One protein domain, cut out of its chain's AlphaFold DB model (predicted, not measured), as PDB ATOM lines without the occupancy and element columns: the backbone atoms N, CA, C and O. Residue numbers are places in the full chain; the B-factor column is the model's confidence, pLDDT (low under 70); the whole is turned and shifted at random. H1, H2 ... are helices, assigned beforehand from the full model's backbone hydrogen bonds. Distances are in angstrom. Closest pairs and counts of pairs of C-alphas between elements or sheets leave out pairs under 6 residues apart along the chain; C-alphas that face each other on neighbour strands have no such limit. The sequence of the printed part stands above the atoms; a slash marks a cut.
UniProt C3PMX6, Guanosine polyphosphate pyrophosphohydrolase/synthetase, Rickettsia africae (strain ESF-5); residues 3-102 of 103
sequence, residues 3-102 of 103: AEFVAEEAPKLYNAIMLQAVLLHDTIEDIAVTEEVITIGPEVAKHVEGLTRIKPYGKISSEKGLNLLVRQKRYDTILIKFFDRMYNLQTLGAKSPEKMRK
ATOM      1  N   ALA A   3     -23.744  -7.168 -31.779       65.62
ATOM      2  CA  ALA A   3     -23.497  -6.621 -33.112       65.62
ATOM      3  C   ALA A   3     -22.014  -6.695 -33.541       65.62
ATOM      4  O   ALA A   3     -21.729  -6.919 -34.709       65.62
ATOM      5  N   GLU A   4     -21.083  -6.562 -32.599       66.94
ATOM      6  CA  GLU A   4     -19.632  -6.632 -32.829       66.94
ATOM      7  C   GLU A   4     -19.182  -8.076 -33.081       66.94
ATOM      8  O   GLU A   4     -18.570  -8.349 -34.105       66.94
ATOM      9  N   PHE A   5     -19.610  -9.028 -32.240       68.56
ATOM     10  CA  PHE A   5     -19.363 -10.457 -32.479       68.56
ATOM     11  C   PHE A   5     -19.915 -10.896 -33.842       68.56
ATOM     12  O   PHE A   5     -19.278 -11.627 -34.593       68.56
ATOM     13  N   VAL A   6     -21.116 -10.433 -34.184       66.19
ATOM     14  CA  VAL A   6     -21.743 -10.751 -35.463       66.19
ATOM     15  C   VAL A   6     -20.970 -10.151 -36.643       66.19
ATOM     16  O   VAL A   6     -20.803 -10.826 -37.660       66.19
ATOM     17  N   ALA A   7     -20.500  -8.908 -36.516       66.94
ATOM     18  CA  ALA A   7     -19.747  -8.226 -37.562       66.94
ATOM     19  C   ALA A   7     -18.346  -8.828 -37.774       66.94
ATOM     20  O   ALA A   7     -17.902  -8.930 -38.917       66.94
ATOM     21  N   GLU A   8     -17.668  -9.235 -36.700       69.00
ATOM     22  CA  GLU A   8     -16.257  -9.635 -36.736       69.00
ATOM     23  C   GLU A   8     -16.060 -11.154 -36.832       69.00
ATOM     24  O   GLU A   8     -15.264 -11.628 -37.639       69.00
ATOM     25  N   GLU A   9     -16.825 -11.936 -36.066       66.94
ATOM     26  CA  GLU A   9     -16.568 -13.370 -35.860       66.94
ATOM     27  C   GLU A   9     -17.500 -14.274 -36.683       66.94
ATOM     28  O   GLU A   9     -17.167 -15.421 -36.990       66.94
ATOM     29  N   ALA A  10     -18.679 -13.777 -37.075       67.31
ATOM     30  CA  ALA A  10     -19.701 -14.568 -37.767       67.31
ATOM     31  C   ALA A  10     -20.305 -13.934 -39.047       67.31
ATOM     32  O   ALA A  10     -21.487 -14.173 -39.327       67.31
ATOM     33  N   PRO A  11     -19.544 -13.225 -39.908       62.41
ATOM     34  CA  PRO A  11     -20.104 -12.517 -41.068       62.41
ATOM     35  C   PRO A  11     -20.719 -13.442 -42.134       62.41
ATOM     36  O   PRO A  11     -21.505 -13.001 -42.964       62.41
ATOM     37  N   LYS A  12     -20.393 -14.744 -42.125       66.69
ATOM     38  CA  LYS A  12     -21.020 -15.748 -43.009       66.69
ATOM     39  C   LYS A  12     -22.377 -16.249 -42.503       66.69
ATOM     40  O   LYS A  12     -23.113 -16.857 -43.274       66.69
ATOM     41  N   LEU A  13     -22.675 -16.048 -41.220       64.19
ATOM     42  CA  LEU A  13     -23.905 -16.511 -40.567       64.19
ATOM     43  C   LEU A  13     -24.941 -15.393 -40.418       64.19
ATOM     44  O   LEU A  13     -26.087 -15.671 -40.083       64.19
ATOM     45  N   TYR A  14     -24.540 -14.147 -40.660       72.38
ATOM     46  CA  TYR A  14     -25.347 -12.974 -40.382       72.38
ATOM     47  C   TYR A  14     -25.276 -11.951 -41.505       72.38
ATOM     48  O   TYR A  14     -24.215 -11.679 -42.057       72.38
ATOM     49  N   ASN A  15     -26.419 -11.344 -41.804       80.88
ATOM     50  CA  ASN A  15     -26.531 -10.263 -42.774       80.88
ATOM     51  C   ASN A  15     -26.840  -8.922 -42.080       80.88
ATOM     52  O   ASN A  15     -27.109  -8.857 -40.877       80.88
ATOM     53  N   ALA A  16     -26.834  -7.839 -42.860       84.56
ATOM     54  CA  ALA A  16     -27.129  -6.495 -42.363       84.56
ATOM     55  C   ALA A  16     -28.503  -6.390 -41.670       84.56
ATOM     56  O   ALA A  16     -28.634  -5.673 -40.681       84.56
ATOM     57  N   ILE A  17     -29.507  -7.139 -42.138       85.50
ATOM     58  CA  ILE A  17     -30.861  -7.150 -41.562       85.50
ATOM     59  C   ILE A  17     -30.833  -7.734 -40.146       85.50
ATOM     60  O   ILE A  17     -31.429  -7.174 -39.226       85.50
ATOM     61  N   MET A  18     -30.111  -8.835 -39.940       85.56
ATOM     62  CA  MET A  18     -29.991  -9.465 -38.626       85.56
ATOM     63  C   MET A  18     -29.225  -8.580 -37.639       85.56
ATOM     64  O   MET A  18     -29.613  -8.496 -36.477       85.56
ATOM     65  N   LEU A  19     -28.184  -7.878 -38.099       83.69
ATOM     66  CA  LEU A  19     -27.463  -6.884 -37.297       83.69
ATOM     67  C   LEU A  19     -28.381  -5.742 -36.841       83.69
ATOM     68  O   LEU A  19     -28.393  -5.379 -35.667       83.69
ATOM     69  N   GLN A  20     -29.189  -5.206 -37.756       87.69
ATOM     70  CA  GLN A  20     -30.174  -4.171 -37.440       87.69
ATOM     71  C   GLN A  20     -31.231  -4.684 -36.453       87.69
ATOM     72  O   GLN A  20     -31.574  -3.988 -35.503       87.69
ATOM     73  N   ALA A  21     -31.704  -5.921 -36.624       87.56
ATOM     74  CA  ALA A  21     -32.660  -6.536 -35.710       87.56
ATOM     75  C   ALA A  21     -32.076  -6.757 -34.305       87.56
ATOM     76  O   ALA A  21     -32.763  -6.499 -33.322       87.56
ATOM     77  N   VAL A  22     -30.807  -7.169 -34.193       85.25
ATOM     78  CA  VAL A  22     -30.087  -7.271 -32.910       85.25
ATOM     79  C   VAL A  22     -30.068  -5.931 -32.184       85.25
ATOM     80  O   VAL A  22     -30.344  -5.880 -30.991       85.25
ATOM     81  N   LEU A  23     -29.768  -4.837 -32.883       84.50
ATOM     82  CA  LEU A  23     -29.736  -3.503 -32.276       84.50
ATOM     83  C   LEU A  23     -31.111  -3.050 -31.760       84.50
ATOM     84  O   LEU A  23     -31.180  -2.216 -30.862       84.50
ATOM     85  N   LEU A  24     -32.193  -3.604 -32.310       86.06
ATOM     86  CA  LEU A  24     -33.565  -3.198 -32.020       86.06
ATOM     87  C   LEU A  24     -34.366  -4.199 -31.179       86.06
ATOM     88  O   LEU A  24     -35.501  -3.889 -30.823       86.06
ATOM     89  N   HIS A  25     -33.836  -5.385 -30.876       82.62
ATOM     90  CA  HIS A  25     -34.643  -6.521 -30.405       82.62
ATOM     91  C   HIS A  25     -35.471  -6.256 -29.137       82.62
ATOM     92  O   HIS A  25     -36.582  -6.774 -29.032       82.62
ATOM     93  N   ASP A  26     -34.974  -5.416 -28.228       80.88
ATOM     94  CA  ASP A  26     -35.652  -5.071 -26.974       80.88
ATOM     95  C   ASP A  26     -36.520  -3.804 -27.067       80.88
ATOM     96  O   ASP A  26     -37.311  -3.530 -26.171       80.88
ATOM     97  N   THR A  27     -36.458  -3.044 -28.167       81.25
ATOM     98  CA  THR A  27     -37.163  -1.749 -28.283       81.25
ATOM     99  C   THR A  27     -38.680  -1.871 -28.116       81.25
ATOM    100  O   THR A  27     -39.288  -1.041 -27.441       81.25
ATOM    101  N   ILE A  28     -39.287  -2.933 -28.659       78.12
ATOM    102  CA  ILE A  28     -40.728  -3.191 -28.520       78.12
ATOM    103  C   ILE A  28     -41.103  -3.495 -27.060       78.12
ATOM    104  O   ILE A  28     -42.148  -3.043 -26.593       78.12
ATOM    105  N   GLU A  29     -40.283  -4.261 -26.329       77.06
ATOM    106  CA  GLU A  29     -40.591  -4.625 -24.936       77.06
ATOM    107  C   GLU A  29     -40.254  -3.501 -23.941       77.06
ATOM    108  O   GLU A  29     -41.018  -3.304 -22.995       77.06
ATOM    109  N   ASP A  30     -39.173  -2.749 -24.164       78.94
ATOM    110  CA  ASP A  30     -38.655  -1.764 -23.204       78.94
ATOM    111  C   ASP A  30     -39.234  -0.354 -23.386       78.94
ATOM    112  O   ASP A  30     -39.333   0.401 -22.418       78.94
ATOM    113  N   ILE A  31     -39.623   0.017 -24.610       74.62
ATOM    114  CA  ILE A  31     -40.046   1.389 -24.955       74.62
ATOM    115  C   ILE A  31     -41.536   1.435 -25.350       74.62
ATOM    116  O   ILE A  31     -42.093   2.508 -25.564       74.62
ATOM    117  N   ALA A  32     -42.216   0.281 -25.406       68.38
ATOM    118  CA  ALA A  32     -43.619   0.149 -25.817       68.38
ATOM    119  C   ALA A  32     -43.925   0.751 -27.205       68.38
ATOM    120  O   ALA A  32     -45.041   1.201 -27.472       68.38
ATOM    121  N   VAL A  33     -42.935   0.753 -28.101       70.94
ATOM    122  CA  VAL A  33     -43.124   1.110 -29.513       70.94
ATOM    123  C   VAL A  33     -43.683  -0.083 -30.288       70.94
ATOM    124  O   VAL A  33     -43.379  -1.237 -29.980       70.94
ATOM    125  N   THR A  34     -44.510   0.180 -31.300       68.38
ATOM    126  CA  THR A  34     -45.039  -0.862 -32.192       68.38
ATOM    127  C   THR A  34     -44.050  -1.163 -33.319       68.38
ATOM    128  O   THR A  34     -43.183  -0.349 -33.639       68.38
ATOM    129  N   GLU A  35     -44.186  -2.329 -33.958       67.75
ATOM    130  CA  GLU A  35     -43.373  -2.692 -35.131       67.75
ATOM    131  C   GLU A  35     -43.480  -1.668 -36.275       67.75
ATOM    132  O   GLU A  35     -42.535  -1.486 -37.035       67.75
ATOM    133  N   GLU A  36     -44.604  -0.947 -36.348       66.00
ATOM    134  CA  GLU A  36     -44.893   0.098 -37.337       66.00
ATOM    135  C   GLU A  36     -43.942   1.301 -37.221       66.00
ATOM    136  O   GLU A  36     -43.722   2.015 -38.197       66.00
ATOM    137  N   VAL A  37     -43.342   1.513 -36.042       67.75
ATOM    138  CA  VAL A  37     -42.367   2.588 -35.792       67.75
ATOM    139  C   VAL A  37     -40.976   2.217 -36.328       67.75
ATOM    140  O   VAL A  37     -40.119   3.083 -36.503       67.75
ATOM    141  N   ILE A  38     -40.731   0.940 -36.642       73.12
ATOM    142  CA  ILE A  38     -39.446   0.466 -37.162       73.12
ATOM    143  C   ILE A  38     -39.359   0.785 -38.662       73.12
ATOM    144  O   ILE A  38     -39.599  -0.052 -39.530       73.12
ATOM    145  N   THR A  39     -38.951   2.013 -38.989       74.12
ATOM    146  CA  THR A  39     -38.817   2.499 -40.378       74.12
ATOM    147  C   THR A  39     -37.575   1.976 -41.109       74.12
ATOM    148  O   THR A  39     -37.304   2.384 -42.237       74.12
ATOM    149  N   ILE A  40     -36.796   1.084 -40.485       73.94
ATOM    150  CA  ILE A  40     -35.521   0.565 -41.020       73.94
ATOM    151  C   ILE A  40     -35.748  -0.501 -42.113       73.94
ATOM    152  O   ILE A  40     -34.842  -0.821 -42.877       73.94
ATOM    153  N   GLY A  41     -36.978  -1.005 -42.248       84.12
ATOM    154  CA  GLY A  41     -37.401  -1.857 -43.358       84.12
ATOM    155  C   GLY A  41     -38.273  -3.035 -42.912       84.12
ATOM    156  O   GLY A  41     -38.170  -3.487 -41.769       84.12
ATOM    157  N   PRO A  42     -39.112  -3.579 -43.814       87.00
ATOM    158  CA  PRO A  42     -40.113  -4.589 -43.465       87.00
ATOM    159  C   PRO A  42     -39.503  -5.901 -42.956       87.00
ATOM    160  O   PRO A  42     -40.073  -6.544 -42.080       87.00
ATOM    161  N   GLU A  43     -38.333  -6.302 -43.459       88.69
ATOM    162  CA  GLU A  43     -37.667  -7.526 -42.995       88.69
ATOM    163  C   GLU A  43     -37.079  -7.363 -41.587       88.69
ATOM    164  O   GLU A  43     -37.221  -8.256 -40.752       88.69
ATOM    165  N   VAL A  44     -36.505  -6.195 -41.275       89.81
ATOM    166  CA  VAL A  44     -36.026  -5.874 -39.919       89.81
ATOM    167  C   VAL A  44     -37.198  -5.861 -38.942       89.81
ATOM    168  O   VAL A  44     -37.133  -6.524 -37.908       89.81
ATOM    169  N   ALA A  45     -38.292  -5.176 -39.296       88.12
ATOM    170  CA  ALA A  45     -39.500  -5.110 -38.475       88.12
ATOM    171  C   ALA A  45     -40.050  -6.511 -38.171       88.12
ATOM    172  O   ALA A  45     -40.275  -6.837 -37.006       88.12
ATOM    173  N   LYS A  46     -40.131  -7.390 -39.183       89.81
ATOM    174  CA  LYS A  46     -40.502  -8.797 -38.978       89.81
ATOM    175  C   LYS A  46     -39.598  -9.462 -37.951       89.81
ATOM    176  O   LYS A  46     -40.104 -10.160 -37.071       89.81
ATOM    177  N   HIS A  47     -38.272  -9.343 -38.061       90.75
ATOM    178  CA  HIS A  47     -37.349  -9.949 -37.090       90.75
ATOM    179  C   HIS A  47     -37.607  -9.455 -35.668       90.75
ATOM    180  O   HIS A  47     -37.735 -10.285 -34.770       90.75
ATOM    181  N   VAL A  48     -37.748  -8.145 -35.475       89.44
ATOM    182  CA  VAL A  48     -37.998  -7.554 -34.153       89.44
ATOM    183  C   VAL A  48     -39.360  -7.997 -33.593       89.44
ATOM    184  O   VAL A  48     -39.435  -8.406 -32.435       89.44
ATOM    185  N   GLU A  49     -40.408  -8.066 -34.423       89.25
ATOM    186  CA  GLU A  49     -41.703  -8.667 -34.054       89.25
ATOM    187  C   GLU A  49     -41.538 -10.123 -33.600       89.25
ATOM    188  O   GLU A  49     -42.105 -10.556 -32.593       89.25
ATOM    189  N   GLY A  50     -40.726 -10.900 -34.314       90.00
ATOM    190  CA  GLY A  50     -40.487 -12.304 -33.992       90.00
ATOM    191  C   GLY A  50     -39.762 -12.495 -32.656       90.00
ATOM    192  O   GLY A  50     -39.978 -13.503 -31.977       90.00
ATOM    193  N   LEU A  51     -38.919 -11.533 -32.273       90.62
ATOM    194  CA  LEU A  51     -38.136 -11.560 -31.039       90.62
ATOM    195  C   LEU A  51     -38.985 -11.217 -29.810       90.62
ATOM    196  O   LEU A  51     -38.801 -11.857 -28.766       90.62
ATOM    197  N   THR A  52     -39.956 -10.306 -29.948       89.06
ATOM    198  CA  THR A  52     -40.825  -9.907 -28.835       89.06
ATOM    199  C   THR A  52     -41.749 -11.032 -28.367       89.06
ATOM    200  O   THR A  52     -42.336 -11.807 -29.135       89.06
ATOM    201  N   ARG A  53     -41.913 -11.115 -27.048       90.00
ATOM    202  CA  ARG A  53     -42.874 -11.995 -26.379       90.00
ATOM    203  C   ARG A  53     -44.252 -11.358 -26.244       90.00
ATOM    204  O   ARG A  53     -45.180 -12.052 -25.829       90.00
ATOM    205  N   ILE A  54     -44.392 -10.069 -26.536       87.62
ATOM    206  CA  ILE A  54     -45.677  -9.374 -26.524       87.62
ATOM    207  C   ILE A  54     -46.361  -9.658 -27.859       87.62
ATOM    208  O   ILE A  54     -45.862  -9.286 -28.914       87.62
ATOM    209  N   LYS A  55     -47.491 -10.364 -27.813       87.56
ATOM    210  CA  LYS A  55     -48.326 -10.661 -28.982       87.56
ATOM    211  C   LYS A  55     -49.693  -9.988 -28.822       87.56
ATOM    212  O   LYS A  55     -50.053  -9.653 -27.691       87.56
ATOM    213  N   PRO A  56     -50.499  -9.848 -29.894       84.94
ATOM    214  CA  PRO A  56     -51.828  -9.228 -29.804       84.94
ATOM    215  C   PRO A  56     -52.759  -9.877 -28.764       84.94
ATOM    216  O   PRO A  56     -53.664  -9.238 -28.243       84.94
ATOM    217  N   TYR A  57     -52.515 -11.149 -28.436       87.94
ATOM    218  CA  TYR A  57     -53.260 -11.938 -27.449       87.94
ATOM    219  C   TYR A  57     -52.558 -12.050 -26.079       87.94
ATOM    220  O   TYR A  57     -52.912 -12.906 -25.269       87.94
ATOM    221  N   GLY A  58     -51.547 -11.218 -25.813       89.00
ATOM    222  CA  GLY A  58     -50.835 -11.148 -24.535       89.00
ATOM    223  C   GLY A  58     -49.393 -11.668 -24.568       89.00
ATOM    224  O   GLY A  58     -48.872 -12.100 -25.599       89.00
ATOM    225  N   LYS A  59     -48.724 -11.602 -23.408       91.75
ATOM    226  CA  LYS A  59     -47.315 -11.997 -23.253       91.75
ATOM    227  C   LYS A  59     -47.173 -13.519 -23.209       91.75
ATOM    228  O   LYS A  59     -47.742 -14.179 -22.343       91.75
ATOM    229  N   ILE A  60     -46.368 -14.081 -24.107       93.50
ATOM    230  CA  ILE A  60     -46.098 -15.526 -24.161       93.50
ATOM    231  C   ILE A  60     -44.841 -15.919 -23.371       93.50
ATOM    232  O   ILE A  60     -43.973 -15.093 -23.066       93.50
ATOM    233  N   SER A  61     -44.719 -17.204 -23.020       92.19
ATOM    234  CA  SER A  61     -43.486 -17.749 -22.438       92.19
ATOM    235  C   SER A  61     -42.345 -17.748 -23.462       92.19
ATOM    236  O   SER A  61     -42.578 -17.772 -24.674       92.19
ATOM    237  N   SER A  62     -41.098 -17.736 -22.981       88.69
ATOM    238  CA  SER A  62     -39.917 -17.809 -23.852       88.69
ATOM    239  C   SER A  62     -39.911 -19.084 -24.703       88.69
ATOM    240  O   SER A  62     -39.605 -19.015 -25.890       88.69
ATOM    241  N   GLU A  63     -40.327 -20.212 -24.118       92.44
ATOM    242  CA  GLU A  63     -40.477 -21.501 -24.801       92.44
ATOM    243  C   GLU A  63     -41.512 -21.429 -25.931       92.44
ATOM    244  O   GLU A  63     -41.223 -21.799 -27.067       92.44
ATOM    245  N   LYS A  64     -42.710 -20.890 -25.657       93.81
ATOM    246  CA  LYS A  64     -43.767 -20.760 -26.669       93.81
ATOM    247  C   LYS A  64     -43.328 -19.855 -27.822       93.81
ATOM    248  O   LYS A  64     -43.627 -20.166 -28.972       93.81
ATOM    249  N   GLY A  65     -42.596 -18.779 -27.527       92.88
ATOM    250  CA  GLY A  65     -42.012 -17.906 -28.547       92.88
ATOM    251  C   GLY A  65     -40.991 -18.629 -29.427       92.88
ATOM    252  O   GLY A  65     -41.066 -18.534 -30.648       92.88
ATOM    253  N   LEU A  66     -40.089 -19.412 -28.830       93.00
ATOM    254  CA  LEU A  66     -39.113 -20.203 -29.584       93.00
ATOM    255  C   LEU A  66     -39.798 -21.257 -30.470       93.00
ATOM    256  O   LEU A  66     -39.507 -21.348 -31.660       93.00
ATOM    257  N   ASN A  67     -40.769 -21.989 -29.917       94.56
ATOM    258  CA  ASN A  67     -41.552 -22.979 -30.659       94.56
ATOM    259  C   ASN A  67     -42.306 -22.357 -31.845       94.56
ATOM    260  O   ASN A  67     -42.421 -22.984 -32.899       94.56
ATOM    261  N   LEU A  68     -42.804 -21.126 -31.697       94.69
ATOM    262  CA  LEU A  68     -43.449 -20.395 -32.786       94.69
ATOM    263  C   LEU A  68     -42.458 -20.082 -33.917       94.69
ATOM    264  O   LEU A  68     -42.758 -20.375 -35.074       94.69
ATOM    265  N   LEU A  69     -41.269 -19.564 -33.589       95.06
ATOM    266  CA  LEU A  69     -40.227 -19.265 -34.577       95.06
ATOM    267  C   LEU A  69     -39.772 -20.520 -35.335       95.06
ATOM    268  O   LEU A  69     -39.601 -20.470 -36.553       95.06
ATOM    269  N   VAL A  70     -39.638 -21.655 -34.639       95.62
ATOM    270  CA  VAL A  70     -39.285 -22.946 -35.256       95.62
ATOM    271  C   VAL A  70     -40.364 -23.388 -36.243       95.62
ATOM    272  O   VAL A  70     -40.053 -23.729 -37.382       95.62
ATOM    273  N   ARG A  71     -41.642 -23.336 -35.842       96.44
ATOM    274  CA  ARG A  71     -42.777 -23.702 -36.712       96.44
ATOM    275  C   ARG A  71     -42.864 -22.823 -37.959       96.44
ATOM    276  O   ARG A  71     -43.217 -23.313 -39.025       96.44
ATOM    277  N   GLN A  72     -42.517 -21.547 -37.827       95.12
ATOM    278  CA  GLN A  72     -42.476 -20.584 -38.928       95.12
ATOM    279  C   GLN A  72     -41.180 -20.657 -39.755       95.12
ATOM    280  O   GLN A  72     -41.031 -19.888 -40.700       95.12
ATOM    281  N   LYS A  73     -40.242 -21.555 -39.414       94.88
ATOM    282  CA  LYS A  73     -38.925 -21.694 -40.062       94.88
ATOM    283  C   LYS A  73     -38.093 -20.402 -40.047       94.88
ATOM    284  O   LYS A  73     -37.320 -20.137 -40.960       94.88
ATOM    285  N   ARG A  74     -38.229 -19.592 -38.992       92.69
ATOM    286  CA  ARG A  74     -37.534 -18.302 -38.832       92.69
ATOM    287  C   ARG A  74     -36.177 -18.473 -38.149       92.69
ATOM    288  O   ARG A  74     -35.928 -17.889 -37.093       92.69
ATOM    289  N   TYR A  75     -35.310 -19.298 -38.733       89.81
ATOM    290  CA  TYR A  75     -34.042 -19.718 -38.122       89.81
ATOM    291  C   TYR A  75     -33.102 -18.554 -37.806       89.81
ATOM    292  O   TYR A  75     -32.521 -18.521 -36.727       89.81
ATOM    293  N   ASP A  76     -33.056 -17.540 -38.663       89.06
ATOM    294  CA  ASP A  76     -32.242 -16.341 -38.446       89.06
ATOM    295  C   ASP A  76     -32.662 -15.579 -37.177       89.06
ATOM    296  O   ASP A  76     -31.834 -15.094 -36.410       89.06
ATOM    297  N   THR A  77     -33.968 -15.541 -36.895       91.12
ATOM    298  CA  THR A  77     -34.512 -14.899 -35.682       91.12
ATOM    299  C   THR A  77     -34.188 -15.718 -34.432       91.12
ATOM    300  O   THR A  77     -33.911 -15.169 -33.367       91.12
ATOM    301  N   ILE A  78     -34.194 -17.048 -34.562       91.75
ATOM    302  CA  ILE A  78     -33.771 -17.956 -33.492       91.75
ATOM    303  C   ILE A  78     -32.290 -17.747 -33.183       91.75
ATOM    304  O   ILE A  78     -31.924 -17.695 -32.010       91.75
ATOM    305  N   LEU A  79     -31.460 -17.593 -34.215       88.12
ATOM    306  CA  LEU A  79     -30.030 -17.371 -34.058       88.12
ATOM    307  C   LEU A  79     -29.769 -16.078 -33.277       88.12
ATOM    308  O   LEU A  79     -29.088 -16.119 -32.258       88.12
ATOM    309  N   ILE A  80     -30.416 -14.972 -33.656       87.62
ATOM    310  CA  ILE A  80     -30.343 -13.702 -32.914       87.62
ATOM    311  C   ILE A  80     -30.651 -13.909 -31.420       87.62
ATOM    312  O   ILE A  80     -29.875 -13.503 -30.556       87.62
ATOM    313  N   LYS A  81     -31.748 -14.610 -31.109       87.88
ATOM    314  CA  LYS A  81     -32.172 -14.884 -29.728       87.88
ATOM    315  C   LYS A  81     -31.192 -15.769 -28.956       87.88
ATOM    316  O   LYS A  81     -31.000 -15.586 -27.755       87.88
ATOM    317  N   PHE A  82     -30.586 -16.746 -29.628       87.50
ATOM    318  CA  PHE A  82     -29.577 -17.614 -29.028       87.50
ATOM    319  C   PHE A  82     -28.358 -16.809 -28.583       87.50
ATOM    320  O   PHE A  82     -27.893 -16.954 -27.452       87.50
ATOM    321  N   PHE A  83     -27.883 -15.912 -29.439       83.50
ATOM    322  CA  PHE A  83     -26.727 -15.101 -29.111       83.50
ATOM    323  C   PHE A  83     -27.009 -14.013 -28.072       83.50
ATOM    324  O   PHE A  83     -26.151 -13.770 -27.223       83.50
ATOM    325  N   ASP A  84     -28.204 -13.414 -28.067       84.12
ATOM    326  CA  ASP A  84     -28.627 -12.560 -26.950       84.12
ATOM    327  C   ASP A  84     -28.552 -13.337 -25.621       84.12
ATOM    328  O   ASP A  84     -27.994 -12.869 -24.623       84.12
ATOM    329  N   ARG A  85     -29.018 -14.594 -25.608       86.50
ATOM    330  CA  ARG A  85     -28.926 -15.422 -24.402       86.50
ATOM    331  C   ARG A  85     -27.483 -15.730 -24.010       86.50
ATOM    332  O   ARG A  85     -27.167 -15.662 -22.823       86.50
ATOM    333  N   MET A  86     -26.606 -16.017 -24.969       85.81
ATOM    334  CA  MET A  86     -25.176 -16.200 -24.697       85.81
ATOM    335  C   MET A  86     -24.543 -14.948 -24.082       85.81
ATOM    336  O   MET A  86     -23.833 -15.051 -23.084       85.81
ATOM    337  N   TYR A  87     -24.837 -13.766 -24.620       83.06
ATOM    338  CA  TYR A  87     -24.340 -12.504 -24.073       83.06
ATOM    339  C   TYR A  87     -24.873 -12.238 -22.654       83.06
ATOM    340  O   TYR A  87     -24.134 -11.838 -21.749       83.06
ATOM    341  N   ASN A  88     -26.151 -12.540 -22.414       84.31
ATOM    342  CA  ASN A  88     -26.757 -12.474 -21.086       84.31
ATOM    343  C   ASN A  88     -26.076 -13.412 -20.073       84.31
ATOM    344  O   ASN A  88     -25.967 -13.049 -18.901       84.31
ATOM    345  N   LEU A  89     -25.607 -14.585 -20.515       88.62
ATOM    346  CA  LEU A  89     -24.819 -15.513 -19.696       88.62
ATOM    347  C   LEU A  89     -23.418 -14.958 -19.396       88.62
ATOM    348  O   LEU A  89     -22.969 -15.008 -18.254       88.62
ATOM    349  N   GLN A  90     -22.751 -14.363 -20.387       86.50
ATOM    350  CA  GLN A  90     -21.437 -13.727 -20.208       86.50
ATOM    351  C   GLN A  90     -21.476 -12.544 -19.225       86.50
ATOM    352  O   GLN A  90     -20.486 -12.260 -18.556       86.50
ATOM    353  N   THR A  91     -22.625 -11.876 -19.099       86.31
ATOM    354  CA  THR A  91     -22.827 -10.709 -18.221       86.31
ATOM    355  C   THR A  91     -23.558 -11.040 -16.913       86.31
ATOM    356  O   THR A  91     -23.971 -10.133 -16.187       86.31
ATOM    357  N   LEU A  92     -23.693 -12.328 -16.565       86.81
ATOM    358  CA  LEU A  92     -24.377 -12.788 -15.348       86.81
ATOM    359  C   LEU A  92     -23.868 -12.112 -14.074       86.81
ATOM    360  O   LEU A  92     -24.678 -11.713 -13.243       86.81
ATOM    361  N   GLY A  93     -22.548 -11.943 -13.942       85.62
ATOM    362  CA  GLY A  93     -21.919 -11.378 -12.744       85.62
ATOM    363  C   GLY A  93     -22.340  -9.941 -12.412       85.62
ATOM    364  O   GLY A  93     -22.189  -9.517 -11.272       85.62
ATOM    365  N   ALA A  94     -22.906  -9.205 -13.374       86.88
ATOM    366  CA  ALA A  94     -23.437  -7.859 -13.162       86.88
ATOM    367  C   ALA A  94     -24.926  -7.847 -12.752       86.88
ATOM    368  O   ALA A  94     -25.484  -6.784 -12.475       86.88
ATOM    369  N   LYS A  95     -25.610  -9.003 -12.735       86.50
ATOM    370  CA  LYS A  95     -27.044  -9.116 -12.421       86.50
ATOM    371  C   LYS A  95     -27.255  -9.491 -10.948       86.50
ATOM    372  O   LYS A  95     -26.433 -10.155 -10.324       86.50
ATOM    373  N   SER A  96     -28.403  -9.104 -10.384       88.62
ATOM    374  CA  SER A  96     -28.779  -9.516  -9.024       88.62
ATOM    375  C   SER A  96     -28.962 -11.043  -8.922       88.62
ATOM    376  O   SER A  96     -29.340 -11.673  -9.916       88.62
ATOM    377  N   PRO A  97     -28.785 -11.656  -7.734       88.25
ATOM    378  CA  PRO A  97     -28.935 -13.105  -7.547       88.25
ATOM    379  C   PRO A  97     -30.270 -13.677  -8.039       88.25
ATOM    380  O   PRO A  97     -30.312 -14.752  -8.636       88.25
ATOM    381  N   GLU A  98     -31.363 -12.936  -7.852       88.81
ATOM    382  CA  GLU A  98     -32.688 -13.329  -8.340       88.81
ATOM    383  C   GLU A  98     -32.791 -13.325  -9.867       88.81
ATOM    384  O   GLU A  98     -33.451 -14.191 -10.442       88.81
ATOM    385  N   LYS A  99     -32.154 -12.353 -10.533       82.50
ATOM    386  CA  LYS A  99     -32.127 -12.280 -11.997       82.50
ATOM    387  C   LYS A  99     -31.209 -13.351 -12.577       82.50
ATOM    388  O   LYS A  99     -31.595 -13.961 -13.565       82.50
ATOM    389  N   MET A 100     -30.067 -13.635 -11.946       83.94
ATOM    390  CA  MET A 100     -29.148 -14.695 -12.381       83.94
ATOM    391  C   MET A 100     -29.823 -16.069 -12.434       83.94
ATOM    392  O   MET A 100     -29.672 -16.768 -13.422       83.94
ATOM    393  N   ARG A 101     -30.634 -16.435 -11.430       84.56
ATOM    394  CA  ARG A 101     -31.351 -17.730 -11.401       84.56
ATOM    395  C   ARG A 101     -32.415 -17.897 -12.496       84.56
ATOM    396  O   ARG A 101     -32.905 -19.004 -12.696       84.56
ATOM    397  N   LYS A 102     -32.836 -16.802 -13.137       81.06
ATOM    398  CA  LYS A 102     -33.837 -16.789 -14.222       81.06
ATOM    399  C   LYS A 102     -33.192 -16.753 -15.614       81.06
ATOM    400  O   LYS A 102     -33.895 -16.892 -16.623       81.06
TER     401      LYS A 102
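What this domain is: This is residues 3 to 102 of the 103 residues of the protein "Guanosine polyphosphate pyrophosphohydrolase/synthetase" of Rickettsia africae (strain ESF-5) (UniProt C3PMX6). Helices H2, H4 and H5 gather round the first part of H6, the longest helix, whose other end runs out toward short H7. H1 packs on H2, and residues 93 to 99 stick out. The printed part has 100 residues with seven named helices, H1 to H7 in chain order, and no named strand: all helix. It is compact, with a radius of gyration of the C-alphas of 13.9 A and spans of 38 by 37 by 27 A.

How they stand to each other: H1, residues 3 to 8, and H2, residues 16 to 24, form a hairpin: they touch at C-alphas Ala 3 and Leu 19, the closest, 5.8 A apart. H3, residues 27 to 31, is close to but not clearly touching H4, residues 42 to 51. H2 touches H4 at a steep tilt of 48 degrees, the same way, the closest C-alphas being Ala 21 and Val 44, 5.4 A. H4 and H5, residues 62 to 71, a hairpin, only just touch, with 3 pairs of C-alphas within 8 A, the closest Gly 50 and Leu 69, 7.0 A. H5 and H6, residues 75 to 90, form a hairpin at a shallow tilt of 28 degrees; of H6, residues 75 to 78 alone touch H5, the closest C-alphas being Leu 69 and Ile 78, 6.7 A. H6 touches H4 with residues 77 to 81 alone, closest at C-alphas His 47 and Thr 77, 5.9 A. It touches H2 with residues 76 to 80 alone, closest at C-alphas Val 22 and Ile 80, 6.4 A. H7, residues 97 to 100, is apart from H6. The helix packing is mostly crossed, only just: 2 of 6 touching pairs are at a shallow tilt. In H1 to H6 every O i to N i+4 pair is within hydrogen-bond range; H7 is too short for one.

Where its parts are: H1 begins at C-alpha 3 (-23.497, -6.621, -33.112). H2 is 12.6 A long, H4 and H5 14.4 A each. H6 spans 22.7 A, ending at C-alpha 90 (-21.437, -13.727, -20.208). H7 ends at C-alpha 100 (-29.148, -14.695, -12.381).

The domain as a whole: The C-alphas farthest apart, Pro 42 and Pro 97, are 38.6 A apart. The printed part has no cut and no long link. pLDDT is under 70 at residues 3 to 13, 32 and 34 to 37.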